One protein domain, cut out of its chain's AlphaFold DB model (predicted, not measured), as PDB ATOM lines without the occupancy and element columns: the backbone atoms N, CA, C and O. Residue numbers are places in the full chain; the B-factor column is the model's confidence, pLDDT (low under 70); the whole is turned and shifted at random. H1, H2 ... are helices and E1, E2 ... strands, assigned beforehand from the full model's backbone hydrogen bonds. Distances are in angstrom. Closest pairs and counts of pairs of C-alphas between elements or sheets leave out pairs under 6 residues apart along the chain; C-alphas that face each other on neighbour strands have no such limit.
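Overview. This is residues 3 to 200 of the 227 residues of an uncharacterized protein of Aspergillus tanneri (UniProt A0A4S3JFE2). What shape is this? A long rod: helices H2, H3 and H5 lie side by side in an up-and-down bundle, each running against the one before it, and a ribbon of strands E1, E2 and E3 packs lengthwise on H2 and H3. Short H1 packs on H2, and residues 194 to 200 of H5 stick out at one end. What is it made of? The 198 printed residues hold, in order, E1 E2 E3 H1 H2 H3 H4 H5, mostly helix; the sheet, ordered E1 E2 E3, is an antiparallel meander, each strand the neighbour of the one before. How spread out is it? It is loose, with a radius of gyration of the C-alphas of 21.9 A and spans of 80 by 30 by 23 A.

Arrangement. How do the strands pair? E1, residues 3 to 13, and E2, residues 16 to 29, form a hairpin, with N 8 and O 20 2.8 A apart. E2 and E3, residues 34 to 40, form another, with N 25 and O 38 2.8 A apart. Which helices are on the sheet? H2, residues 64 to 95, runs along the strands at a height over the sheet of 8.7 A, over E1 and E2. H3, residues 105 to 142, runs along them at 7.3 A, over E1. What touches the hub, H2? H1, residues 44 to 53, touches its residues 68 to 73 alone, closest at C-alphas Gln 46 and Val 72, 5.5 A, at a steep tilt of 38 degrees, opposite ways. H3 touches it at a shallow tilt of 21 degrees, opposite ways, closest at C-alphas Leu 84 and Ile 115, 6.9 A; H5, residues 151 to 200, at 17 degrees, the same way, closest at C-alphas Met 67 and Leu 161, 5.8 A. H5 also touches H3, closest at C-alphas Glu 126 and Met 168, 5.6 A. Are the helix backbones complete? Every O i to N i+4 pair is within hydrogen-bond range in H3, against 5 of 6 in H1, 26 of 28 in H2 and 44 of 46 in H5; H4, residues 144 to 147, is too short for one.

Along the chain. Where are the ends? E1 begins at C-alpha 3, (141.498, 195.244, 182.743), and H5 ends at C-alpha 200, (178.215, 158.298, 212.337). How long are the longer elements? E2 measures 43.1 A, H2 47.3 A, H3 55.4 A and H5 73.5 A.

Size, cuts and confidence. Is anything missing? The printed part has no cut, and no link is long. Where is confidence low? Residue 30 and residues 144 to 152 have pLDDT under 70.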
ATOM      1  N   LYS A   3     141.579 196.231 181.656       89.38
ATOM      2  CA  LYS A   3     141.498 195.244 182.743       89.38
ATOM      3  C   LYS A   3     142.816 195.191 183.513       89.38
ATOM      4  O   LYS A   3     143.874 195.069 182.907       89.38
ATOM      5  N   SER A   4     142.747 195.204 184.842       91.50
ATOM      6  CA  SER A   4     143.881 194.893 185.721       91.50
ATOM      7  C   SER A   4     143.542 193.687 186.583       91.50
ATOM      8  O   SER A   4     142.580 193.715 187.346       91.50
ATOM      9  N   LEU A   5     144.330 192.627 186.449       93.12
ATOM     10  CA  LEU A   5     144.213 191.404 187.233       93.12
ATOM     11  C   LEU A   5     145.396 191.324 188.196       93.12
ATOM     12  O   LEU A   5     146.529 191.566 187.791       93.12
ATOM     13  N   ALA A   6     145.133 190.957 189.445       94.38
ATOM     14  CA  ALA A   6     146.172 190.642 190.410       94.38
ATOM     15  C   ALA A   6     145.856 189.327 191.113       94.38
ATOM     16  O   ALA A   6     144.742 189.116 191.599       94.38
ATOM     17  N   THR A   7     146.866 188.470 191.183       95.50
ATOM     18  CA  THR A   7     146.799 187.166 191.839       95.50
ATOM     19  C   THR A   7     147.866 187.134 192.919       95.50
ATOM     20  O   THR A   7     149.048 187.279 192.626       95.50
ATOM     21  N   ILE A   8     147.451 186.971 194.171       96.88
ATOM     22  CA  ILE A   8     148.320 187.007 195.342       96.88
ATOM     23  C   ILE A   8     148.209 185.666 196.050       96.88
ATOM     24  O   ILE A   8     147.104 185.206 196.342       96.88
ATOM     25  N   LYS A   9     149.349 185.056 196.372       94.81
ATOM     26  CA  LYS A   9     149.396 183.839 197.182       94.81
ATOM     27  C   LYS A   9     149.669 184.188 198.638       94.81
ATOM     28  O   LYS A   9     150.745 184.681 198.955       94.81
ATOM     29  N   LYS A  10     148.726 183.933 199.537       94.56
ATOM     30  CA  LYS A  10     148.921 184.108 200.981       94.56
ATOM     31  C   LYS A  10     149.389 182.788 201.568       94.56
ATOM     32  O   LYS A  10     148.678 181.800 201.467       94.56
ATOM     33  N   VAL A  11     150.586 182.759 202.144       94.06
ATOM     34  CA  VAL A  11     151.179 181.529 202.684       94.06
ATOM     35  C   VAL A  11     151.428 181.716 204.168       94.06
ATOM     36  O   VAL A  11     152.205 182.592 204.553       94.06
ATOM     37  N   LEU A  12     150.767 180.900 204.986       91.00
ATOM     38  CA  LEU A  12     150.956 180.871 206.436       91.00
ATOM     39  C   LEU A  12     151.941 179.772 206.831       91.00
ATOM     40  O   LEU A  12     152.762 179.966 207.726       91.00
ATOM     41  N   LYS A  13     151.865 178.614 206.164       90.75
ATOM     42  CA  LYS A  13     152.756 177.458 206.350       90.75
ATOM     43  C   LYS A  13     152.958 176.744 205.005       90.75
ATOM     44  O   LYS A  13     152.188 176.988 204.081       90.75
ATOM     45  N   PRO A  14     153.927 175.816 204.886       87.88
ATOM     46  CA  PRO A  14     154.160 175.083 203.634       87.88
ATOM     47  C   PRO A  14     152.912 174.389 203.057       87.88
ATOM     48  O   PRO A  14     152.740 174.337 201.848       87.88
ATOM     49  N   ASN A  15     152.012 173.911 203.921       90.00
ATOM     50  CA  ASN A  15     150.790 173.205 203.519       90.00
ATOM     51  C   ASN A  15     149.513 174.024 203.766       90.00
ATOM     52  O   ASN A  15     148.419 173.480 203.674       90.00
ATOM     53  N   ASP A  16     149.648 175.298 204.138       92.19
ATOM     54  CA  ASP A  16     148.540 176.164 204.545       92.19
ATOM     55  C   ASP A  16     148.673 177.500 203.813       92.19
ATOM     56  O   ASP A  16     149.486 178.367 204.178       92.19
ATOM     57  N   TYR A  17     147.954 177.602 202.697       93.12
ATOM     58  CA  TYR A  17     147.998 178.746 201.805       93.12
ATOM     59  C   TYR A  17     146.673 178.948 201.080       93.12
ATOM     60  O   TYR A  17     146.004 177.991 200.699       93.12
ATOM     61  N   ASP A  18     146.397 180.208 200.764       94.81
ATOM     62  CA  ASP A  18     145.227 180.643 200.013       94.81
ATOM     63  C   ASP A  18     145.626 181.541 198.843       94.81
ATOM     64  O   ASP A  18     146.710 182.135 198.805       94.81
ATOM     65  N   TRP A  19     144.717 181.673 197.882       95.38
ATOM     66  CA  TRP A  19     144.866 182.585 196.756       95.38
ATOM     67  C   TRP A  19     143.844 183.710 196.837       95.38
ATOM     68  O   TRP A  19     142.653 183.482 197.033       95.38
ATOM     69  N   VAL A  20     144.311 184.935 196.623       95.69
ATOM     70  CA  VAL A  20     143.463 186.105 196.408       95.69
ATOM     71  C   VAL A  20     143.612 186.520 194.955       95.69
ATOM     72  O   VAL A  20     144.669 186.998 194.550       95.69
ATOM     73  N   GLN A  21     142.551 186.348 194.173       95.69
ATOM     74  CA  GLN A  21     142.498 186.791 192.785       95.69
ATOM     75  C   GLN A  21     141.499 187.937 192.661       95.69
ATOM     76  O   GLN A  21     140.292 187.716 192.692       95.69
ATOM     77  N   THR A  22     142.008 189.155 192.502       96.31
ATOM     78  CA  THR A  22     141.208 190.381 192.425       96.31
ATOM     79  C   THR A  22     141.328 191.015 191.046       96.31
ATOM     80  O   THR A  22     142.394 191.008 190.429       96.31
ATOM     81  N   THR A  23     140.224 191.558 190.537       95.62
ATOM     82  CA  THR A  23     140.166 192.145 189.192       95.62
ATOM     83  C   THR A  23     139.519 193.518 189.230       95.62
ATOM     84  O   THR A  23     138.460 193.686 189.824       95.62
ATOM     85  N   LEU A  24     140.126 194.471 188.532       94.94
ATOM     86  CA  LEU A  24     139.522 195.741 188.159       94.94
ATOM     87  C   LEU A  24     139.203 195.723 186.663       94.94
ATOM     88  O   LEU A  24     140.073 195.447 185.833       94.94
ATOM     89  N   LEU A  25     137.971 196.089 186.331       92.69
ATOM     90  CA  LEU A  25     137.535 196.406 184.982       92.69
ATOM     91  C   LEU A  25     137.124 197.874 184.931       92.69
ATOM     92  O   LEU A  25     136.272 198.303 185.710       92.69
ATOM     93  N   VAL A  26     137.713 198.624 184.006       90.44
ATOM     94  CA  VAL A  26     137.300 199.994 183.699       90.44
ATOM     95  C   VAL A  26     136.853 200.023 182.252       90.44
ATOM     96  O   VAL A  26     137.651 199.808 181.333       90.44
ATOM     97  N   ASP A  27     135.570 200.281 182.042       87.56
ATOM     98  CA  ASP A  27     135.032 200.525 180.715       87.56
ATOM     99  C   ASP A  27     134.577 201.970 180.566       87.56
ATOM    100  O   ASP A  27     133.893 202.523 181.430       87.56
ATOM    101  N   TRP A  28     134.996 202.584 179.464       80.25
ATOM    102  CA  TRP A  28     134.647 203.953 179.120       80.25
ATOM    103  C   TRP A  28     133.954 203.941 177.767       80.25
ATOM    104  O   TRP A  28     134.581 203.754 176.724       80.25
ATOM    105  N   MET A  29     132.643 204.155 177.800       78.31
ATOM    106  CA  MET A  29     131.837 204.341 176.606       78.31
ATOM    107  C   MET A  29     131.954 205.795 176.156       78.31
ATOM    108  O   MET A  29     131.263 206.675 176.665       78.31
ATOM    109  N   MET A  30     132.848 206.046 175.199       67.69
ATOM    110  CA  MET A  30     133.074 207.384 174.636       67.69
ATOM    111  C   MET A  30     131.797 208.034 174.061       67.69
ATOM    112  O   MET A  30     131.580 209.207 174.357       67.69
ATOM    113  N   PRO A  31     130.908 207.324 173.327       72.75
ATOM    114  CA  PRO A  31     129.725 207.950 172.720       72.75
ATOM    115  C   PRO A  31     128.701 208.483 173.729       72.75
ATOM    116  O   PRO A  31     128.028 209.472 173.463       72.75
ATOM    117  N   THR A  32     128.571 207.835 174.888       76.88
ATOM    118  CA  THR A  32     127.594 208.192 175.935       76.88
ATOM    119  C   THR A  32     128.244 208.864 177.142       76.88
ATOM    120  O   THR A  32     127.556 209.219 178.099       76.88
ATOM    121  N   ASN A  33     129.574 209.006 177.126       71.81
ATOM    122  CA  ASN A  33     130.416 209.398 178.256       71.81
ATOM    123  C   ASN A  33     130.133 208.608 179.556       71.81
ATOM    124  O   ASN A  33     130.411 209.080 180.662       71.81
ATOM    125  N   GLN A  34     129.578 207.399 179.437       80.12
ATOM    126  CA  GLN A  34     129.325 206.520 180.572       80.12
ATOM    127  C   GLN A  34     130.600 205.773 180.960       80.12
ATOM    128  O   GLN A  34     131.423 205.404 180.116       80.12
ATOM    129  N   ARG A  35     130.764 205.558 182.267       82.69
ATOM    130  CA  ARG A  35     131.918 204.864 182.836       82.69
ATOM    131  C   ARG A  35     131.447 203.797 183.797       82.69
ATOM    132  O   ARG A  35     130.777 204.104 184.780       82.69
ATOM    133  N   THR A  36     131.865 202.574 183.526       88.19
ATOM    134  CA  THR A  36     131.559 201.420 184.362       88.19
ATOM    135  C   THR A  36     132.849 200.943 184.999       88.19
ATOM    136  O   THR A  36     133.812 200.610 184.307       88.19
ATOM    137  N   ILE A  37     132.869 200.934 186.330       90.19
ATOM    138  CA  ILE A  37     133.988 200.435 187.122       90.19
ATOM    139  C   ILE A  37     133.493 199.232 187.909       90.19
ATOM    140  O   ILE A  37     132.559 199.348 188.699       90.19
ATOM    141  N   LEU A  38     134.131 198.087 187.694       92.50
ATOM    142  CA  LEU A  38     133.819 196.848 188.389       92.50
ATOM    143  C   LEU A  38     135.074 196.339 189.094       92.50
ATOM    144  O   LEU A  38     136.103 196.112 188.459       92.50
ATOM    145  N   VAL A  39     134.975 196.154 190.409       94.00
ATOM    146  CA  VAL A  39     136.026 195.558 191.238       94.00
ATOM    147  C   VAL A  39     135.500 194.238 191.776       94.00
ATOM    148  O   VAL A  39     134.483 194.209 192.462       94.00
ATOM    149  N   LEU A  40     136.182 193.146 191.450       94.81
ATOM    150  CA  LEU A  40     135.781 191.788 191.801       94.81
ATOM    151  C   LEU A  40     136.777 191.177 192.779       94.81
ATOM    152  O   LEU A  40     137.985 191.285 192.563       94.81
ATOM    153  N   ASN A  41     136.260 190.483 193.798       94.94
ATOM    154  CA  ASN A  41     137.029 189.655 194.735       94.94
ATOM    155  C   ASN A  41     138.170 190.392 195.467       94.94
ATOM    156  O   ASN A  41     139.162 189.783 195.875       94.94
ATOM    157  N   LEU A  42     138.044 191.709 195.645       95.00
ATOM    158  CA  LEU A  42     138.965 192.483 196.472       95.00
ATOM    159  C   LEU A  42     138.648 192.206 197.953       95.00
ATOM    160  O   LEU A  42     137.479 192.297 198.316       95.00
ATOM    161  N   PRO A  43     139.610 191.881 198.830       95.94
ATOM    162  CA  PRO A  43     139.303 191.638 200.242       95.94
ATOM    163  C   PRO A  43     138.825 192.905 200.973       95.94
ATOM    164  O   PRO A  43     139.206 194.020 200.610       95.94
ATOM    165  N   GLU A  44     138.006 192.736 202.015       95.69
ATOM    166  CA  GLU A  44     137.313 193.828 202.724       95.69
ATOM    167  C   GLU A  44     138.232 194.982 203.182       95.69
ATOM    168  O   GLU A  44     137.911 196.132 202.872       95.69
ATOM    169  N   PRO A  45     139.415 194.753 203.795       95.31
ATOM    170  CA  PRO A  45     140.295 195.860 204.187       95.31
ATOM    171  C   PRO A  45     140.736 196.725 202.997       95.31
ATOM    172  O   PRO A  45     140.871 197.946 203.101       95.31
ATOM    173  N   GLN A  46     140.955 196.106 201.834       96.31
ATOM    174  CA  GLN A  46     141.323 196.803 200.607       96.31
ATOM    175  C   GLN A  46     140.113 197.477 199.954       96.31
ATOM    176  O   GLN A  46     140.284 198.558 199.391       96.31
ATOM    177  N   GLN A  47     138.912 196.899 200.066       94.88
ATOM    178  CA  GLN A  47     137.672 197.554 199.640       94.88
ATOM    179  C   GLN A  47     137.441 198.847 200.421       94.88
ATOM    180  O   GLN A  47     137.284 199.894 199.802       94.88
ATOM    181  N   LEU A  48     137.498 198.800 201.756       94.81
ATOM    182  CA  LEU A  48     137.315 199.973 202.617       94.81
ATOM    183  C   LEU A  48     138.365 201.051 202.319       94.81
ATOM    184  O   LEU A  48     138.043 202.231 202.166       94.81
ATOM    185  N   ALA A  49     139.626 200.642 202.146       93.56
ATOM    186  CA  ALA A  49     140.694 201.553 201.756       93.56
ATOM    187  C   ALA A  49     140.435 202.209 200.390       93.56
ATOM    188  O   ALA A  49     140.652 203.411 200.250       93.56
ATOM    189  N   LEU A  50     139.954 201.458 199.395       92.94
ATOM    190  CA  LEU A  50     139.613 202.002 198.079       92.94
ATOM    191  C   LEU A  50     138.388 202.930 198.155       92.94
ATOM    192  O   LEU A  50     138.408 204.022 197.588       92.94
ATOM    193  N   GLN A  51     137.361 202.536 198.911       92.44
ATOM    194  CA  GLN A  51     136.134 203.303 199.128       92.44
ATOM    195  C   GLN A  51     136.412 204.666 199.768       92.44
ATOM    196  O   GLN A  51     135.913 205.683 199.289       92.44
ATOM    197  N   SER A  52     137.284 204.712 200.781       91.56
ATOM    198  CA  SER A  52     137.664 205.960 201.461       91.56
ATOM    199  C   SER A  52     138.276 207.016 200.524       91.56
ATOM    200  O   SER A  52     138.216 208.217 200.805       91.56
ATOM    201  N   ARG A  53     138.826 206.582 199.381       88.75
ATOM    202  CA  ARG A  53     139.491 207.433 198.384       88.75
ATOM    203  C   ARG A  53     138.585 207.839 197.226       88.75
ATOM    204  O   ARG A  53     138.942 208.749 196.482       88.75
ATOM    205  N   LEU A  54     137.397 207.235 197.093       85.44
ATOM    206  CA  LEU A  54     136.450 207.503 195.998       85.44
ATOM    207  C   LEU A  54     136.092 208.984 195.852       85.44
ATOM    208  O   LEU A  54     135.923 209.468 194.734       85.44
ATOM    209  N   GLN A  55     135.980 209.695 196.974       80.75
ATOM    210  CA  GLN A  55     135.625 211.116 197.005       80.75
ATOM    211  C   GLN A  55     136.751 212.039 196.511       80.75
ATOM    212  O   GLN A  55     136.470 213.117 195.998       80.75
ATOM    213  N   TYR A  56     138.010 211.606 196.621       79.81
ATOM    214  CA  TYR A  56     139.189 212.386 196.227       79.81
ATOM    215  C   TYR A  56     139.743 211.974 194.861       79.81
ATOM    216  O   TYR A  56     140.638 212.626 194.324       79.81
ATOM    217  N   MET A  57     139.230 210.880 194.292       80.75
ATOM    218  CA  MET A  57     139.688 210.384 193.005       80.75
ATOM    219  C   MET A  57     139.345 211.351 191.886       80.75
ATOM    220  O   MET A  57     138.184 211.686 191.638       80.75
ATOM    221  N   ASN A  58     140.376 211.722 191.134       75.12
ATOM    222  CA  ASN A  58     140.168 212.470 189.919       75.12
ATOM    223  C   ASN A  58     139.543 211.572 188.852       75.12
ATOM    224  O   ASN A  58     140.153 210.621 188.373       75.12
ATOM    225  N   ARG A  59     138.315 211.899 188.456       76.50
ATOM    226  CA  ARG A  59     137.577 211.113 187.469       76.50
ATOM    227  C   ARG A  59     137.980 211.453 186.037       76.50
ATOM    228  O   ARG A  59     137.599 210.725 185.136       76.50
ATOM    229  N   LEU A  60     138.702 212.540 185.777       77.19
ATOM    230  CA  LEU A  60     139.030 212.967 184.412       77.19
ATOM    231  C   LEU A  60     140.090 212.078 183.751       77.19
ATOM    232  O   LEU A  60     140.074 211.939 182.532       77.19
ATOM    233  N   ASN A  61     140.970 211.452 184.537       79.81
ATOM    234  CA  ASN A  61     141.978 210.527 184.030       79.81
ATOM    235  C   ASN A  61     141.488 209.069 184.171       79.81
ATOM    236  O   ASN A  61     141.282 208.601 185.294       79.81
ATOM    237  N   PRO A  62     141.324 208.317 183.065       81.50
ATOM    238  CA  PRO A  62     140.806 206.946 183.113       81.50
ATOM    239  C   PRO A  62     141.729 205.972 183.856       81.50
ATOM    240  O   PRO A  62     141.271 204.961 184.387       81.50
ATOM    241  N   PHE A  63     143.019 206.292 183.959       89.31
ATOM    242  CA  PHE A  63     144.016 205.464 184.633       89.31
ATOM    243  C   PHE A  63     144.029 205.652 186.157       89.31
ATOM    244  O   PHE A  63     144.661 204.860 186.856       89.31
ATOM    245  N   THR A  64     143.329 206.658 186.699       90.56
ATOM    246  CA  THR A  64     143.270 206.897 188.151       90.56
ATOM    247  C   THR A  64     142.677 205.701 188.900       90.56
ATOM    248  O   THR A  64     143.191 205.332 189.950       90.56
ATOM    249  N   TRP A  65     141.686 205.017 188.325       91.69
ATOM    250  CA  TRP A  65     141.115 203.797 188.910       91.69
ATOM    251  C   TRP A  65     142.121 202.648 188.985       91.69
ATOM    252  O   TRP A  65     142.216 201.978 190.011       91.69
ATOM    253  N   HIS A  66     142.911 202.451 187.927       93.75
ATOM    254  CA  HIS A  66     143.967 201.438 187.901       93.75
ATOM    255  C   HIS A  66     145.070 201.742 188.913       93.75
ATOM    256  O   HIS A  66     145.545 200.842 189.602       93.75
ATOM    257  N   MET A  67     145.434 203.018 189.042       94.44
ATOM    258  CA  MET A  67     146.400 203.490 190.026       94.44
ATOM    259  C   MET A  67     145.914 203.248 191.461       94.44
ATOM    260  O   MET A  67     146.644 202.659 192.261       94.44
ATOM    261  N   GLU A  68     144.677 203.629 191.790       94.06
ATOM    262  CA  GLU A  68     144.144 203.433 193.141       94.06
ATOM    263  C   GLU A  68     143.969 201.951 193.475       94.06
ATOM    264  O   GLU A  68     144.358 201.517 194.561       94.06
ATOM    265  N   PHE A  69     143.490 201.149 192.523       95.19
ATOM    266  CA  PHE A  69     143.418 199.697 192.667       95.19
ATOM    267  C   PHE A  69     144.796 199.077 192.928       95.19
ATOM    268  O   PHE A  69     144.977 198.352 193.907       95.19
ATOM    269  N   ALA A  70     145.800 199.411 192.115       96.50
ATOM    270  CA  ALA A  70     147.164 198.935 192.321       96.50
ATOM    271  C   ALA A  70     147.713 199.335 193.699       96.50
ATOM    272  O   ALA A  70     148.364 198.535 194.366       96.50
ATOM    273  N   SER A  71     147.393 200.541 194.169       95.69
ATOM    274  CA  SER A  71     147.855 201.038 195.466       95.69
ATOM    275  C   SER A  71     147.254 200.316 196.679       95.69
ATOM    276  O   SER A  71     147.825 200.373 197.771       95.69
ATOM    277  N   VAL A  72     146.095 199.664 196.531       96.12
ATOM    278  CA  VAL A  72     145.523 198.811 197.586       96.12
ATOM    279  C   VAL A  72     145.984 197.367 197.462       96.12
ATOM    280  O   VAL A  72     146.234 196.722 198.479       96.12
ATOM    281  N   VAL A  73     146.177 196.893 196.233       96.75
ATOM    282  CA  VAL A  73     146.662 195.545 195.926       96.75
ATOM    283  C   VAL A  73     148.128 195.355 196.312       96.75
ATOM    284  O   VAL A  73     148.487 194.285 196.793       96.75
ATOM    285  N   ILE A  74     148.975 196.377 196.170       97.12
ATOM    286  CA  ILE A  74     150.405 196.263 196.493       97.12
ATOM    287  C   ILE A  74     150.662 195.862 197.945       97.12
ATOM    288  O   ILE A  74     151.586 195.101 198.215       97.12
ATOM    289  N   ARG A  75     149.778 196.270 198.864       96.12
ATOM    290  CA  ARG A  75     149.849 195.870 200.275       96.12
ATOM    291  C   ARG A  75     149.632 194.369 200.467       96.12
ATOM    292  O   ARG A  75     150.307 193.769 201.288       96.12
ATOM    293  N   LEU A  76     148.753 193.753 199.672       97.19
ATOM    294  CA  LEU A  76     148.534 192.303 199.713       97.19
ATOM    295  C   LEU A  76     149.775 191.533 199.249       97.19
ATOM    296  O   LEU A  76     150.105 190.495 199.820       97.19
ATOM    297  N   TYR A  77     150.461 192.037 198.220       97.75
ATOM    298  CA  TYR A  77     151.726 191.459 197.774       97.75
ATOM    299  C   TYR A  77     152.831 191.638 198.809       97.75
ATOM    300  O   TYR A  77     153.562 190.686 199.066       97.75
ATOM    301  N   ASP A  78     152.952 192.822 199.414       97.44
ATOM    302  CA  ASP A  78     153.951 193.055 200.457       97.44
ATOM    303  C   ASP A  78     153.721 192.086 201.626       97.44
ATOM    304  O   ASP A  78     154.611 191.293 201.926       97.44
ATOM    305  N   GLU A  79     152.508 192.031 202.188       96.62
ATOM    306  CA  GLU A  79     152.127 191.082 203.250       96.62
ATOM    307  C   GLU A  79     152.478 189.624 202.899       96.62
ATOM    308  O   GLU A  79     153.072 188.914 203.711       96.62
ATOM    309  N   SER A  80     152.159 189.188 201.676       96.75
ATOM    310  CA  SER A  80     152.486 187.847 201.168       96.75
ATOM    311  C   SER A  80     153.996 187.573 201.145       96.75
ATOM    312  O   SER A  80     154.453 186.511 201.573       96.75
ATOM    313  N   ILE A  81     154.799 188.529 200.677       97.31
ATOM    314  CA  ILE A  81     156.256 188.370 200.631       97.31
ATOM    315  C   ILE A  81     156.865 188.392 202.035       97.31
ATOM    316  O   ILE A  81     157.805 187.638 202.305       97.31
ATOM    317  N   TRP A  82     156.335 189.208 202.947       96.56
ATOM    318  CA  TRP A  82     156.768 189.208 204.345       96.56
ATOM    319  C   TRP A  82     156.466 187.878 205.036       96.56
ATOM    320  O   TRP A  82     157.350 187.354 205.713       96.56
ATOM    321  N   SER A  83     155.295 187.279 204.797       96.44
ATOM    322  CA  SER A  83     154.961 185.976 205.383       96.44
ATOM    323  C   SER A  83     155.883 184.861 204.874       96.44
ATOM    324  O   SER A  83     156.400 184.069 205.663       96.44
ATOM    325  N   LEU A  84     156.195 184.844 203.573       97.25
ATOM    326  CA  LEU A  84     157.174 183.910 203.002       97.25
ATOM    327  C   LEU A  84     158.571 184.105 203.589       97.25
ATOM    328  O   LEU A  84     159.265 183.137 203.906       97.25
ATOM    329  N   ARG A  85     158.989 185.360 203.761       97.00
ATOM    330  CA  ARG A  85     160.269 185.681 204.388       97.00
ATOM    331  C   ARG A  85     160.330 185.160 205.819       97.00
ATOM    332  O   ARG A  85     161.375 184.653 206.223       97.00
ATOM    333  N   ASP A  86     159.242 185.265 206.573       97.06
ATOM    334  CA  ASP A  86     159.183 184.785 207.952       97.06
ATOM    335  C   ASP A  86     159.325 183.263 208.041       97.06
ATOM    336  O   ASP A  86     160.011 182.772 208.940       97.06
ATOM    337  N   LEU A  87     158.794 182.518 207.064       95.94
ATOM    338  CA  LEU A  87     159.017 181.073 206.954       95.94
ATOM    339  C   LEU A  87     160.501 180.736 206.763       95.94
ATOM    340  O   LEU A  87     161.046 179.921 207.509       95.94
ATOM    341  N   VAL A  88     161.176 181.399 205.817       96.00
ATOM    342  CA  VAL A  88     162.622 181.210 205.591       96.00
ATOM    343  C   VAL A  88     163.423 181.631 206.821       96.00
ATOM    344  O   VAL A  88     164.314 180.910 207.261       96.00
ATOM    345  N   ARG A  89     163.064 182.752 207.452       95.56
ATOM    346  CA  ARG A  89     163.722 183.218 208.676       95.56
ATOM    347  C   ARG A  89     163.559 182.228 209.829       95.56
ATOM    348  O   ARG A  89     164.470 182.085 210.644       95.56
ATOM    349  N   GLY A  90     162.417 181.551 209.911       93.88
ATOM    350  CA  GLY A  90     162.182 180.472 210.866       93.88
ATOM    351  C   GLY A  90     163.150 179.303 210.673       93.88
ATOM    352  O   GLY A  90     163.673 178.785 211.658       93.88
ATOM    353  N   ILE A  91     163.440 178.939 209.420       93.06
ATOM    354  CA  ILE A  91     164.411 177.891 209.066       93.06
ATOM    355  C   ILE A  91     165.829 178.307 209.464       93.06
ATOM    356  O   ILE A  91     166.490 177.567 210.192       93.06
ATOM    357  N   GLU A  92     166.253 179.512 209.071       93.94
ATOM    358  CA  GLU A  92     167.570 180.066 209.419       93.94
ATOM    359  C   GLU A  92     167.803 180.028 210.940       93.94
ATOM    360  O   GLU A  92     168.817 179.529 211.417       93.94
ATOM    361  N   LYS A  93     166.819 180.486 211.727       93.56
ATOM    362  CA  LYS A  93     166.906 180.485 213.196       93.56
ATOM    363  C   LYS A  93     166.876 179.086 213.808       93.56
ATOM    364  O   LYS A  93     167.458 178.878 214.867       93.56
ATOM    365  N   ALA A  94     166.144 178.144 213.215       90.56
ATOM    366  CA  ALA A  94     166.063 176.779 213.732       90.56
ATOM    367  C   ALA A  94     167.390 176.028 213.574       90.56
ATOM    368  O   ALA A  94     167.720 175.211 214.434       90.56
ATOM    369  N   ARG A  95     168.143 176.332 212.511       87.56
ATOM    370  CA  ARG A  95     169.484 175.798 212.258       87.56
ATOM    371  C   ARG A  95     170.503 176.252 213.305       87.56
ATOM    372  O   ARG A  95     171.322 175.444 213.717       87.56
ATOM    373  N   ASP A  96     170.429 177.504 213.757       88.75
ATOM    374  CA  ASP A  96     171.404 178.093 214.693       88.75
ATOM    375  C   ASP A  96     171.217 177.642 216.161       88.75
ATOM    376  O   ASP A  96     171.877 178.150 217.066       88.75
ATOM    377  N   LYS A  97     170.307 176.697 216.431       90.25
ATOM    378  CA  LYS A  97     170.115 176.111 217.767       90.25
ATOM    379  C   LYS A  97     171.213 175.092 218.079       90.25
ATOM    380  O   LYS A  97     171.706 174.427 217.178       90.25
ATOM    381  N   GLU A  98     171.521 174.907 219.365       84.06
ATOM    382  CA  GLU A  98     172.544 173.960 219.848       84.06
ATOM    383  C   GLU A  98     172.306 172.522 219.353       84.06
ATOM    384  O   GLU A  98     173.218 171.862 218.865       84.06
ATOM    385  N   ASN A  99     171.047 172.076 219.385       84.50
ATOM    386  CA  ASN A  99     170.600 170.805 218.818       84.50
ATOM    387  C   ASN A  99     169.514 171.072 217.769       84.50
ATOM    388  O   ASN A  99     168.321 171.053 218.096       84.50
ATOM    389  N   PRO A 100     169.899 171.386 216.520       84.88
ATOM    390  CA  PRO A 100     168.926 171.709 215.494       84.88
ATOM    391  C   PRO A 100     168.122 170.450 215.138       84.88
ATOM    392  O   PRO A 100     168.698 169.362 215.024       84.88
ATOM    393  N   PRO A 101     166.795 170.565 214.952       84.31
ATOM    394  CA  PRO A 101     165.992 169.446 214.480       84.31
ATOM    395  C   PRO A 101     166.433 169.037 213.065       84.31
ATOM    396  O   PRO A 101     166.941 169.877 212.314       84.31
ATOM    397  N   PRO A 102     166.206 167.775 212.654       85.00
ATOM    398  CA  PRO A 102     166.511 167.349 211.297       85.00
ATOM    399  C   PRO A 102     165.733 168.201 210.279       85.00
ATOM    400  O   PRO A 102     164.543 168.482 210.487       85.00
ATOM    401  N   PRO A 103     166.376 168.623 209.177       88.44
ATOM    402  CA  PRO A 103     165.725 169.440 208.166       88.44
ATOM    403  C   PRO A 103     164.583 168.662 207.506       88.44
ATOM    404  O   PRO A 103     164.752 167.543 207.023       88.44
ATOM    405  N   LYS A 104     163.403 169.281 207.444       91.62
ATOM    406  CA  LYS A 104     162.254 168.742 206.708       91.62
ATOM    407  C   LYS A 104     162.336 169.191 205.250       91.62
ATOM    408  O   LYS A 104     161.652 170.136 204.866       91.62
ATOM    409  N   PHE A 105     163.173 168.530 204.449       92.62
ATOM    410  CA  PHE A 105     163.397 168.892 203.040       92.62
ATOM    411  C   PHE A 105     162.111 169.094 202.219       92.62
ATOM    412  O   PHE A 105     162.052 170.103 201.517       92.62
ATOM    413  N   PRO A 106     161.054 168.260 202.341       93.75
ATOM    414  CA  PRO A 106     159.797 168.511 201.632       93.75
ATOM    415  C   PRO A 106     159.214 169.901 201.921       93.75
ATOM    416  O   PRO A 106     158.894 170.636 200.995       93.75
ATOM    417  N   HIS A 107     159.201 170.323 203.191       93.94
ATOM    418  CA  HIS A 107     158.718 171.653 203.570       93.94
ATOM    419  C   HIS A 107     159.590 172.775 202.993       93.94
ATOM    420  O   HIS A 107     159.063 173.812 202.602       93.94
ATOM    421  N   LEU A 108     160.915 172.586 202.940       94.81
ATOM    422  CA  LEU A 108     161.820 173.565 202.331       94.81
ATOM    423  C   LEU A 108     161.514 173.726 200.835       94.81
ATOM    424  O   LEU A 108     161.424 174.847 200.340       94.81
ATOM    425  N   HIS A 109     161.286 172.618 200.128       94.88
ATOM    426  CA  HIS A 109     160.912 172.645 198.714       94.88
ATOM    427  C   HIS A 109     159.524 173.248 198.479       94.88
ATOM    428  O   HIS A 109     159.359 174.020 197.535       94.88
ATOM    429  N   ASP A 110     158.548 172.965 199.344       95.25
ATOM    430  CA  ASP A 110     157.218 173.572 199.268       95.25
ATOM    431  C   ASP A 110     157.295 175.094 199.440       95.25
ATOM    432  O   ASP A 110     156.746 175.831 198.619       95.25
ATOM    433  N   ILE A 111     158.055 175.593 200.425       96.31
ATOM    434  CA  ILE A 111     158.308 177.037 200.587       96.31
ATOM    435  C   ILE A 111     158.972 177.606 199.331       96.31
ATOM    436  O   ILE A 111     158.539 178.645 198.836       96.31
ATOM    437  N   GLY A 112     159.962 176.911 198.764       96.56
ATOM    438  CA  GLY A 112     160.598 177.317 197.509       96.56
ATOM    439  C   GLY A 112     159.586 177.461 196.377       96.56
ATOM    440  O   GLY A 112     159.514 178.507 195.734       96.56
ATOM    441  N   ARG A 113     158.718 176.461 196.201       95.88
ATOM    442  CA  ARG A 113     157.613 176.500 195.237       95.88
ATOM    443  C   ARG A 113     156.680 177.685 195.491       95.88
ATOM    444  O   ARG A 113     156.189 178.291 194.541       95.88
ATOM    445  N   HIS A 114     156.405 178.041 196.742       96.88
ATOM    446  CA  HIS A 114     155.595 179.218 197.054       96.88
ATOM    447  C   HIS A 114     156.266 180.532 196.650       96.88
ATOM    448  O   HIS A 114     155.606 181.368 196.038       96.88
ATOM    449  N   ILE A 115     157.561 180.692 196.924       97.44
ATOM    450  CA  ILE A 115     158.315 181.895 196.548       97.44
ATOM    451  C   ILE A 115     158.407 182.027 195.020       97.44
ATOM    452  O   ILE A 115     158.252 183.130 194.492       97.44
ATOM    453  N   PHE A 116     158.575 180.920 194.288       96.88
ATOM    454  CA  PHE A 116     158.536 180.935 192.821       96.88
ATOM    455  C   PHE A 116     157.203 181.468 192.286       96.88
ATOM    456  O   PHE A 116     157.204 182.428 191.520       96.88
ATOM    457  N   HIS A 117     156.073 180.933 192.759       95.75
ATOM    458  CA  HIS A 117     154.748 181.424 192.357       95.75
ATOM    459  C   HIS A 117     154.525 182.903 192.719       95.75
ATOM    460  O   HIS A 117     153.956 183.668 191.937       95.75
ATOM    461  N   SER A 118     154.974 183.341 193.898       96.38
ATOM    462  CA  SER A 118     154.878 184.757 194.271       96.38
ATOM    463  C   SER A 118     155.740 185.643 193.370       96.38
ATOM    464  O   SER A 118     155.314 186.733 193.001       96.38
ATOM    465  N   THR A 119     156.914 185.170 192.944       97.38
ATOM    466  CA  THR A 119     157.779 185.896 191.998       97.38
ATOM    467  C   THR A 119     157.120 186.035 190.626       97.38
ATOM    468  O   THR A 119     157.094 187.133 190.079       97.38
ATOM    469  N   GLU A 120     156.541 184.954 190.103       97.12
ATOM    470  CA  GLU A 120     155.815 184.946 188.826       97.12
ATOM    471  C   GLU A 120     154.653 185.950 188.834       97.12
ATOM    472  O   GLU A 120     154.523 186.794 187.948       97.12
ATOM    473  N   THR A 121     153.825 185.919 189.879       97.06
ATOM    474  CA  THR A 121     152.681 186.837 189.978       97.06
ATOM    475  C   THR A 121     153.100 188.298 190.168       97.06
ATOM    476  O   THR A 121     152.439 189.191 189.636       97.06
ATOM    477  N   LEU A 122     154.214 188.558 190.861       97.31
ATOM    478  CA  LEU A 122     154.815 189.892 190.959       97.31
ATOM    479  C   LEU A 122     155.340 190.395 189.610       97.31
ATOM    480  O   LEU A 122     155.181 191.575 189.305       97.31
ATOM    481  N   GLU A 123     155.931 189.523 188.788       97.38
ATOM    482  CA  GLU A 123     156.378 189.868 187.432       97.38
ATOM    483  C   GLU A 123     155.213 190.300 186.542       97.38
ATOM    484  O   GLU A 123     155.296 191.332 185.871       97.38
ATOM    485  N   VAL A 124     154.101 189.563 186.588       96.88
ATOM    486  CA  VAL A 124     152.877 189.920 185.856       96.88
ATOM    487  C   VAL A 124     152.304 191.252 186.353       96.88
ATOM    488  O   VAL A 124     151.917 192.101 185.544       96.88
ATOM    489  N   ALA A 125     152.274 191.473 187.671       96.56
ATOM    490  CA  ALA A 125     151.768 192.713 188.260       96.56
ATOM    491  C   ALA A 125     152.633 193.932 187.891       96.56
ATOM    492  O   ALA A 125     152.102 194.969 187.490       96.56
ATOM    493  N   GLU A 126     153.960 193.812 187.970       97.69
ATOM    494  CA  GLU A 126     154.894 194.864 187.555       97.69
ATOM    495  C   GLU A 126     154.749 195.179 186.063       97.69
ATOM    496  O   GLU A 126     154.617 196.346 185.694       97.69
ATOM    497  N   ASN A 127     154.709 194.153 185.206       97.19
ATOM    498  CA  ASN A 127     154.518 194.330 183.768       97.19
ATOM    499  C   ASN A 127     153.193 195.051 183.466       97.19
ATOM    500  O   ASN A 127     153.161 195.992 182.675       97.19
ATOM    501  N   THR A 128     152.119 194.695 184.177       96.25
ATOM    502  CA  THR A 128     150.818 195.370 184.062       96.25
ATOM    503  C   THR A 128     150.920 196.861 184.400       96.25
ATOM    504  O   THR A 128     150.368 197.687 183.676       96.25
ATOM    505  N   LEU A 129     151.650 197.237 185.456       96.50
ATOM    506  CA  LEU A 129     151.859 198.647 185.817       96.50
ATOM    507  C   LEU A 129     152.681 199.409 184.773       96.50
ATOM    508  O   LEU A 129     152.362 200.557 184.464       96.50
ATOM    509  N   LEU A 130     153.710 198.776 184.210       96.81
ATOM    510  CA  LEU A 130     154.516 199.363 183.139       96.81
ATOM    511  C   LEU A 130     153.692 199.573 181.860       96.81
ATOM    512  O   LEU A 130     153.789 200.633 181.242       96.81
ATOM    513  N   ASN A 131     152.821 198.626 181.509       95.62
ATOM    514  CA  ASN A 131     151.911 198.779 180.373       95.62
ATOM    515  C   ASN A 131     150.872 199.876 180.623       95.62
ATOM    516  O   ASN A 131     150.595 200.662 179.726       95.62
ATOM    517  N   LEU A 132     150.337 199.997 181.843       94.25
ATOM    518  CA  LEU A 132     149.436 201.100 182.199       94.25
ATOM    519  C   LEU A 132     150.117 202.468 182.061       94.25
ATOM    520  O   LEU A 132     149.488 203.419 181.601       94.25
ATOM    521  N   LEU A 133     151.397 202.574 182.427       94.06
ATOM    522  CA  LEU A 133     152.198 203.781 182.200       94.06
ATOM    523  C   LEU A 133     152.379 204.071 180.704       94.06
ATOM    524  O   LEU A 133     152.221 205.217 180.281       94.06
ATOM    525  N   ALA A 134     152.688 203.053 179.898       94.25
ATOM    526  CA  ALA A 134     152.833 203.195 178.451       94.25
ATOM    527  C   ALA A 134     151.517 203.635 177.784       94.25
ATOM    528  O   ALA A 134     151.509 204.603 177.025       94.25
ATOM    529  N   GLU A 135     150.398 202.997 178.132       90.88
ATOM    530  CA  GLU A 135     149.071 203.345 177.618       90.88
ATOM    531  C   GLU A 135     148.620 204.735 178.076       90.88
ATOM    532  O   GLU A 135     148.031 205.478 177.296       90.88
ATOM    533  N   GLN A 136     148.951 205.147 179.304       88.56
ATOM    534  CA  GLN A 136     148.686 206.512 179.761       88.56
ATOM    535  C   GLN A 136     149.462 207.554 178.943       88.56
ATOM    536  O   GLN A 136     148.894 208.588 178.575       88.56
ATOM    537  N   ASN A 137     150.735 207.287 178.635       89.19
ATOM    538  CA  ASN A 137     151.542 208.159 177.779       89.19
ATOM    539  C   ASN A 137     150.979 208.222 176.353       89.19
ATOM    540  O   ASN A 137     150.872 209.306 175.783       89.19
ATOM    541  N   ARG A 138     150.584 207.077 175.790       89.00
ATOM    542  CA  ARG A 138     149.977 206.986 174.459       89.00
ATOM    543  C   ARG A 138     148.651 207.746 174.388       89.00
ATOM    544  O   ARG A 138     148.480 208.586 173.511       89.00
ATOM    545  N   TRP A 139     147.755 207.525 175.350       83.75
ATOM    546  CA  TRP A 139     146.471 208.225 175.445       83.75
ATOM    547  C   TRP A 139     146.648 209.749 175.488       83.75
ATOM    548  O   TRP A 139     145.905 210.488 174.845       83.75
ATOM    549  N   ARG A 140     147.676 210.232 176.192       79.81
ATOM    550  CA  ARG A 140     148.013 211.660 176.223       79.81
ATOM    551  C   ARG A 140     148.398 212.204 174.841       79.81
ATOM    552  O   ARG A 140     148.037 213.329 174.515       79.81
ATOM    553  N   VAL A 141     149.138 211.438 174.042       84.62
ATOM    554  CA  VAL A 141     149.556 211.861 172.695       84.62
ATOM    555  C   VAL A 141     148.384 211.838 171.710       84.62
ATOM    556  O   VAL A 141     148.267 212.750 170.898       84.62
ATOM    557  N   GLU A 142     147.510 210.832 171.792       83.75
ATOM    558  CA  GLU A 142     146.406 210.630 170.840       83.75
ATOM    559  C   GLU A 142     145.224 211.597 171.034       83.75
ATOM    560  O   GLU A 142     144.505 211.870 170.075       83.75
ATOM    561  N   PHE A 143     145.018 212.148 172.239       76.50
ATOM    562  CA  PHE A 143     143.829 212.960 172.554       76.50
ATOM    563  C   PHE A 143     144.120 214.408 173.008       76.50
ATOM    564  O   PHE A 143     143.518 214.850 173.995       76.50
ATOM    565  N   PRO A 144     144.981 215.186 172.312       68.75
ATOM    566  CA  PRO A 144     145.530 216.478 172.758       68.75
ATOM    567  C   PRO A 144     144.478 217.550 173.089       68.75
ATOM    568  O   PRO A 144     144.733 218.426 173.906       68.75
ATOM    569  N   GLU A 145     143.259 217.463 172.559       61.47
ATOM    570  CA  GLU A 145     142.194 218.442 172.838       61.47
ATOM    571  C   GLU A 145     141.514 218.260 174.200       61.47
ATOM    572  O   GLU A 145     140.939 219.198 174.748       61.47
ATOM    573  N   SER A 146     141.675 217.095 174.834       60.16
ATOM    574  CA  SER A 146     141.187 216.866 176.202       60.16
ATOM    575  C   SER A 146     141.945 217.699 177.260       60.16
ATOM    576  O   SER A 146     141.609 217.639 178.438       60.16
ATOM    577  N   HIS A 147     142.986 218.459 176.881       57.91
ATOM    578  CA  HIS A 147     144.136 218.789 177.735       57.91
ATOM    579  C   HIS A 147     144.160 220.160 178.414       57.91
ATOM    580  O   HIS A 147     145.013 220.351 179.287       57.91
ATOM    581  N   SER A 148     143.283 221.109 178.072       55.19
ATOM    582  CA  SER A 148     143.426 222.506 178.534       55.19
ATOM    583  C   SER A 148     143.422 222.667 180.067       55.19
ATOM    584  O   SER A 148     144.032 223.604 180.571       55.19
ATOM    585  N   ASN A 149     142.869 221.697 180.814       56.53
ATOM    586  CA  ASN A 149     142.865 221.650 182.286       56.53
ATOM    587  C   ASN A 149     143.522 220.388 182.906       56.53
ATOM    588  O   ASN A 149     143.446 220.191 184.118       56.53
ATOM    589  N   LEU A 150     144.167 219.507 182.122       60.91
ATOM    590  CA  LEU A 150     144.567 218.159 182.586       60.91
ATOM    591  C   LEU A 150     145.991 218.027 183.144       60.91
ATOM    592  O   LEU A 150     146.306 216.993 183.736       60.91
ATOM    593  N   ARG A 151     146.874 219.028 183.000       65.00
ATOM    594  CA  ARG A 151     148.266 218.907 183.491       65.00
ATOM    595  C   ARG A 151     148.322 218.639 185.004       65.00
ATOM    596  O   ARG A 151     149.121 217.808 185.437       65.00
ATOM    597  N   SER A 152     147.446 219.283 185.777       67.31
ATOM    598  CA  SER A 152     147.302 219.094 187.231       67.31
ATOM    599  C   SER A 152     146.770 217.709 187.621       67.31
ATOM    600  O   SER A 152     146.971 217.272 188.748       67.31
ATOM    601  N   VAL A 153     146.122 216.999 186.695       73.12
ATOM    602  CA  VAL A 153     145.470 215.700 186.922       73.12
ATOM    603  C   VAL A 153     146.344 214.530 186.470       73.12
ATOM    604  O   VAL A 153     146.396 213.465 187.095       73.12
ATOM    605  N   TYR A 154     147.036 214.733 185.356       79.81
ATOM    606  CA  TYR A 154     147.859 213.731 184.706       79.81
ATOM    607  C   TYR A 154     149.126 213.425 185.505       79.81
ATOM    608  O   TYR A 154     149.387 212.265 185.826       79.81
ATOM    609  N   LEU A 155     149.891 214.469 185.856       84.06
ATOM    610  CA  LEU A 155     151.198 214.314 186.494       84.06
ATOM    611  C   LEU A 155     151.126 213.536 187.818       84.06
ATOM    612  O   LEU A 155     151.915 212.600 187.960       84.06
ATOM    613  N   PRO A 156     150.175 213.807 188.738       87.88
ATOM    614  CA  PRO A 156     150.065 213.027 189.968       87.88
ATOM    615  C   PRO A 156     149.770 211.547 189.710       87.88
ATOM    616  O   PRO A 156     150.370 210.679 190.341       87.88
ATOM    617  N   THR A 157     148.889 211.240 188.748       89.19
ATOM    618  CA  THR A 157     148.545 209.848 188.412       89.19
ATOM    619  C   THR A 157     149.754 209.118 187.825       89.19
ATOM    620  O   THR A 157     150.053 208.002 188.249       89.19
ATOM    621  N   GLN A 158     150.483 209.753 186.902       91.31
ATOM    622  CA  GLN A 158     151.680 209.170 186.292       91.31
ATOM    623  C   GLN A 158     152.781 208.934 187.330       91.31
ATOM    624  O   GLN A 158     153.347 207.845 187.409       91.31
ATOM    625  N   GLN A 159     153.074 209.939 188.160       93.06
ATOM    626  CA  GLN A 159     154.073 209.833 189.225       93.06
ATOM    627  C   GLN A 159     153.721 208.716 190.207       93.06
ATOM    628  O   GLN A 159     154.586 207.925 190.586       93.06
ATOM    629  N   ARG A 160     152.442 208.606 190.580       93.62
ATOM    630  CA  ARG A 160     151.983 207.556 191.483       93.62
ATOM    631  C   ARG A 160     152.080 206.169 190.849       93.62
ATOM    632  O   ARG A 160     152.522 205.248 191.526       93.62
ATOM    633  N   LEU A 161     151.748 206.015 189.567       94.94
ATOM    634  CA  LEU A 161     151.946 204.757 188.840       94.94
ATOM    635  C   LEU A 161     153.429 204.368 188.748       94.94
ATOM    636  O   LEU A 161     153.757 203.210 188.992       94.94
ATOM    637  N   HIS A 162     154.335 205.316 188.480       97.00
ATOM    638  CA  HIS A 162     155.781 205.056 188.512       97.00
ATOM    639  C   HIS A 162     156.251 204.591 189.890       97.00
ATOM    640  O   HIS A 162     157.026 203.640 189.986       97.00
ATOM    641  N   PHE A 163     155.765 205.235 190.954       97.62
ATOM    642  CA  PHE A 163     156.069 204.829 192.321       97.62
ATOM    643  C   PHE A 163     155.595 203.396 192.598       97.62
ATOM    644  O   PHE A 163     156.381 202.576 193.062       97.62
ATOM    645  N   LEU A 164     154.350 203.068 192.238       97.81
ATOM    646  CA  LEU A 164     153.790 201.724 192.416       97.81
ATOM    647  C   LEU A 164     154.547 200.668 191.600       97.81
ATOM    648  O   LEU A 164     154.804 199.577 192.104       97.81
ATOM    649  N   ALA A 165     154.951 200.983 190.364       97.81
ATOM    650  CA  ALA A 165     155.766 200.089 189.542       97.81
ATOM    651  C   ALA A 165     157.134 199.828 190.192       97.81
ATOM    652  O   ALA A 165     157.596 198.689 190.244       97.81
ATOM    653  N   LYS A 166     157.764 200.870 190.752       98.00
ATOM    654  CA  LYS A 166     159.037 200.736 191.469       98.00
ATOM    655  C   LYS A 166     158.894 199.932 192.763       98.00
ATOM    656  O   LYS A 166     159.781 199.143 193.085       98.00
ATOM    657  N   GLU A 167     157.799 200.114 193.490       97.94
ATOM    658  CA  GLU A 167     157.495 199.351 194.698       97.94
ATOM    659  C   GLU A 167     157.273 197.866 194.356       97.94
ATOM    660  O   GLU A 167     157.919 197.006 194.956       97.94
ATOM    661  N   MET A 168     156.504 197.561 193.301       97.62
ATOM    662  CA  MET A 168     156.347 196.193 192.780       97.62
ATOM    663  C   MET A 168     157.676 195.557 192.383       97.62
ATOM    664  O   MET A 168     157.969 194.425 192.767       97.62
ATOM    665  N   HIS A 169     158.520 196.305 191.674       98.25
ATOM    666  CA  HIS A 169     159.866 195.865 191.327       98.25
ATOM    667  C   HIS A 169     160.705 195.513 192.569       98.25
ATOM    668  O   HIS A 169     161.459 194.533 192.574       98.25
ATOM    669  N   GLY A 170     160.570 196.304 193.638       98.25
ATOM    670  CA  GLY A 170     161.208 196.047 194.926       98.25
ATOM    671  C   GLY A 170     160.736 194.735 195.556       98.25
ATOM    672  O   GLY A 170     161.568 193.928 195.976       98.25
ATOM    673  N   LEU A 171     159.423 194.483 195.562       98.06
ATOM    674  CA  LEU A 171     158.847 193.224 196.050       98.06
ATOM    675  C   LEU A 171     159.332 192.024 195.233       98.06
ATOM    676  O   LEU A 171     159.755 191.022 195.810       98.06
ATOM    677  N   LYS A 172     159.356 192.144 193.901       97.94
ATOM    678  CA  LYS A 172     159.884 191.105 193.007       97.94
ATOM    679  C   LYS A 172     161.343 190.784 193.318       97.94
ATOM    680  O   LYS A 172     161.705 189.620 193.479       97.94
ATOM    681  N   THR A 173     162.180 191.811 193.431       98.19
ATOM    682  CA  THR A 173     163.607 191.648 193.749       98.19
ATOM    683  C   THR A 173     163.797 190.974 195.108       98.19
ATOM    684  O   THR A 173     164.612 190.061 195.237       98.19
ATOM    685  N   ARG A 174     162.994 191.352 196.112       97.12
ATOM    686  CA  ARG A 174     162.993 190.699 197.427       97.12
ATOM    687  C   ARG A 174     162.601 189.226 197.333       97.12
ATOM    688  O   ARG A 174     163.253 188.400 197.963       97.12
ATOM    689  N   SER A 175     161.578 188.902 196.545       97.62
ATOM    690  CA  SER A 175     161.144 187.523 196.311       97.62
ATOM    691  C   SER A 175     162.261 186.680 195.683       97.62
ATOM    692  O   SER A 175     162.570 185.603 196.182       97.62
ATOM    693  N   ARG A 176     162.964 187.210 194.671       97.25
ATOM    694  CA  ARG A 176     164.125 186.538 194.054       97.25
ATOM    695  C   ARG A 176     165.262 186.296 195.050       97.25
ATOM    696  O   ARG A 176     165.750 185.175 195.154       97.25
ATOM    697  N   SER A 177     165.625 187.307 195.841       97.31
ATOM    698  CA  SER A 177     166.633 187.153 196.901       97.31
ATOM    699  C   SER A 177     166.209 186.116 197.949       97.31
ATOM    700  O   SER A 177     167.040 185.371 198.467       97.31
ATOM    701  N   LEU A 178     164.913 186.027 198.257       97.00
ATOM    702  CA  LEU A 178     164.393 185.026 199.182       97.00
ATOM    703  C   LEU A 178     164.527 183.599 198.628       97.00
ATOM    704  O   LEU A 178     164.877 182.695 199.386       97.00
ATOM    705  N   THR A 179     164.313 183.408 197.324       96.00
ATOM    706  CA  THR A 179     164.580 182.134 196.637       96.00
ATOM    707  C   THR A 179     166.041 181.722 196.784       96.00
ATOM    708  O   THR A 179     166.320 180.593 197.183       96.00
ATOM    709  N   GLU A 180     166.978 182.635 196.508       96.94
ATOM    710  CA  GLU A 180     168.421 182.373 196.626       96.94
ATOM    711  C   GLU A 180     168.815 182.010 198.062       96.94
ATOM    712  O   GLU A 180     169.534 181.037 198.292       96.94
ATOM    713  N   ARG A 181     168.286 182.746 199.046       96.12
ATOM    714  CA  ARG A 181     168.502 182.457 200.471       96.12
ATOM    715  C   ARG A 181     168.019 181.064 200.847       96.12
ATOM    716  O   ARG A 181     168.771 180.307 201.451       96.12
ATOM    717  N   LEU A 182     166.795 180.701 200.468       97.06
ATOM    718  CA  LEU A 182     166.258 179.376 200.769       97.06
ATOM    719  C   LEU A 182     167.051 178.265 200.072       97.06
ATOM    720  O   LEU A 182     167.274 177.213 200.666       97.06
ATOM    721  N   HIS A 183     167.504 178.493 198.838       95.94
ATOM    722  CA  HIS A 183     168.346 177.535 198.129       95.94
ATOM    723  C   HIS A 183     169.678 177.298 198.860       95.94
ATOM    724  O   HIS A 183     170.079 176.149 199.054       95.94
ATOM    725  N   ASN A 184     170.313 178.364 199.352       95.75
ATOM    726  CA  ASN A 184     171.515 178.256 200.179       95.75
ATOM    727  C   ASN A 184     171.255 177.468 201.472       95.75
ATOM    728  O   ASN A 184     172.062 176.610 201.829       95.75
ATOM    729  N   GLU A 185     170.117 177.694 202.137       95.25
ATOM    730  CA  GLU A 185     169.737 176.932 203.334       95.25
ATOM    731  C   GLU A 185     169.504 175.443 203.039       95.25
ATOM    732  O   GLU A 185     169.945 174.591 203.809       95.25
ATOM    733  N   ILE A 186     168.865 175.102 201.913       94.88
ATOM    734  CA  ILE A 186     168.670 173.704 201.492       94.88
ATOM    735  C   ILE A 186     170.023 173.018 201.264       94.88
ATOM    736  O   ILE A 186     170.253 171.926 201.787       94.88
ATOM    737  N   ASN A 187     170.932 173.670 200.534       95.56
ATOM    738  CA  ASN A 187     172.261 173.126 200.245       95.56
ATOM    739  C   ASN A 187     173.088 172.946 201.524       95.56
ATOM    740  O   ASN A 187     173.720 171.906 201.724       95.56
ATOM    741  N   LEU A 188     173.054 173.931 202.426       93.88
ATOM    742  CA  LEU A 188     173.729 173.839 203.716       93.88
ATOM    743  C   LEU A 188     173.163 172.692 204.562       93.88
ATOM    744  O   LEU A 188     173.929 171.889 205.094       93.88
ATOM    745  N   ALA A 189     171.837 172.576 204.650       92.44
ATOM    746  CA  ALA A 189     171.178 171.498 205.377       92.44
ATOM    747  C   ALA A 189     171.574 170.114 204.834       92.44
ATOM    748  O   ALA A 189     171.880 169.213 205.616       92.44
ATOM    749  N   PHE A 190     171.635 169.953 203.511       92.00
ATOM    750  CA  PHE A 190     172.074 168.711 202.871       92.00
ATOM    751  C   PHE A 190     173.527 168.356 203.215       92.00
ATOM    752  O   PHE A 190     173.821 167.216 203.590       92.00
ATOM    753  N   ASN A 191     174.430 169.339 203.156       92.38
ATOM    754  CA  ASN A 191     175.838 169.147 203.498       92.38
ATOM    755  C   ASN A 191     176.018 168.759 204.971       92.38
ATOM    756  O   ASN A 191     176.763 167.829 205.275       92.38
ATOM    757  N   LEU A 192     175.303 169.418 205.888       90.19
ATOM    758  CA  LEU A 192     175.357 169.110 207.320       90.19
ATOM    759  C   LEU A 192     174.851 167.696 207.626       90.19
ATOM    760  O   LEU A 192     175.470 166.980 208.415       90.19
ATOM    761  N   VAL A 193     173.751 167.279 206.993       89.31
ATOM    762  CA  VAL A 193     173.204 165.922 207.137       89.31
ATOM    763  C   VAL A 193     174.184 164.880 206.595       89.31
ATOM    764  O   VAL A 193     174.492 163.916 207.293       89.31
ATOM    765  N   SER A 194     174.754 165.105 205.410       89.69
ATOM    766  CA  SER A 194     175.753 164.206 204.812       89.69
ATOM    767  C   SER A 194     177.012 164.079 205.678       89.69
ATOM    768  O   SER A 194     177.533 162.982 205.867       89.69
ATOM    769  N   GLN A 195     177.482 165.183 206.272       88.62
ATOM    770  CA  GLN A 195     178.620 165.173 207.197       88.62
ATOM    771  C   GLN A 195     178.326 164.441 208.510       88.62
ATOM    772  O   GLN A 195     179.243 163.855 209.085       88.62
ATOM    773  N   ARG A 196     177.091 164.511 209.026       87.38
ATOM    774  CA  ARG A 196     176.687 163.737 210.210       87.38
ATOM    775  C   ARG A 196     176.656 162.249 209.886       87.38
ATOM    776  O   ARG A 196     177.378 161.509 210.533       87.38
ATOM    777  N   TYR A 197     175.981 161.846 208.808       86.38
ATOM    778  CA  TYR A 197     175.971 160.445 208.374       86.38
ATOM    779  C   TYR A 197     177.374 159.883 208.125       86.38
ATOM    780  O   TYR A 197     177.661 158.755 208.513       86.38
ATOM    781  N   GLY A 198     178.271 160.665 207.517       88.69
ATOM    782  CA  GLY A 198     179.662 160.253 207.330       88.69
ATOM    783  C   GLY A 198     180.410 160.041 208.650       88.69
ATOM    784  O   GLY A 198     181.147 159.066 208.781       88.69
ATOM    785  N   ARG A 199     180.206 160.921 209.639       88.38
ATOM    786  CA  ARG A 199     180.794 160.784 210.983       88.38
ATOM    787  C   ARG A 199     180.218 159.594 211.742       88.38
ATOM    788  O   ARG A 199     180.990 158.834 212.317       88.38
ATOM    789  N   ASP A 200     178.905 159.408 211.684       87.62
ATOM    790  CA  ASP A 200     178.215 158.298 212.337       87.62
ATOM    791  C   ASP A 200     178.705 156.964 211.752       87.62
ATOM    792  O   ASP A 200     179.179 156.108 212.492       87.62
TER     793      ASP A 200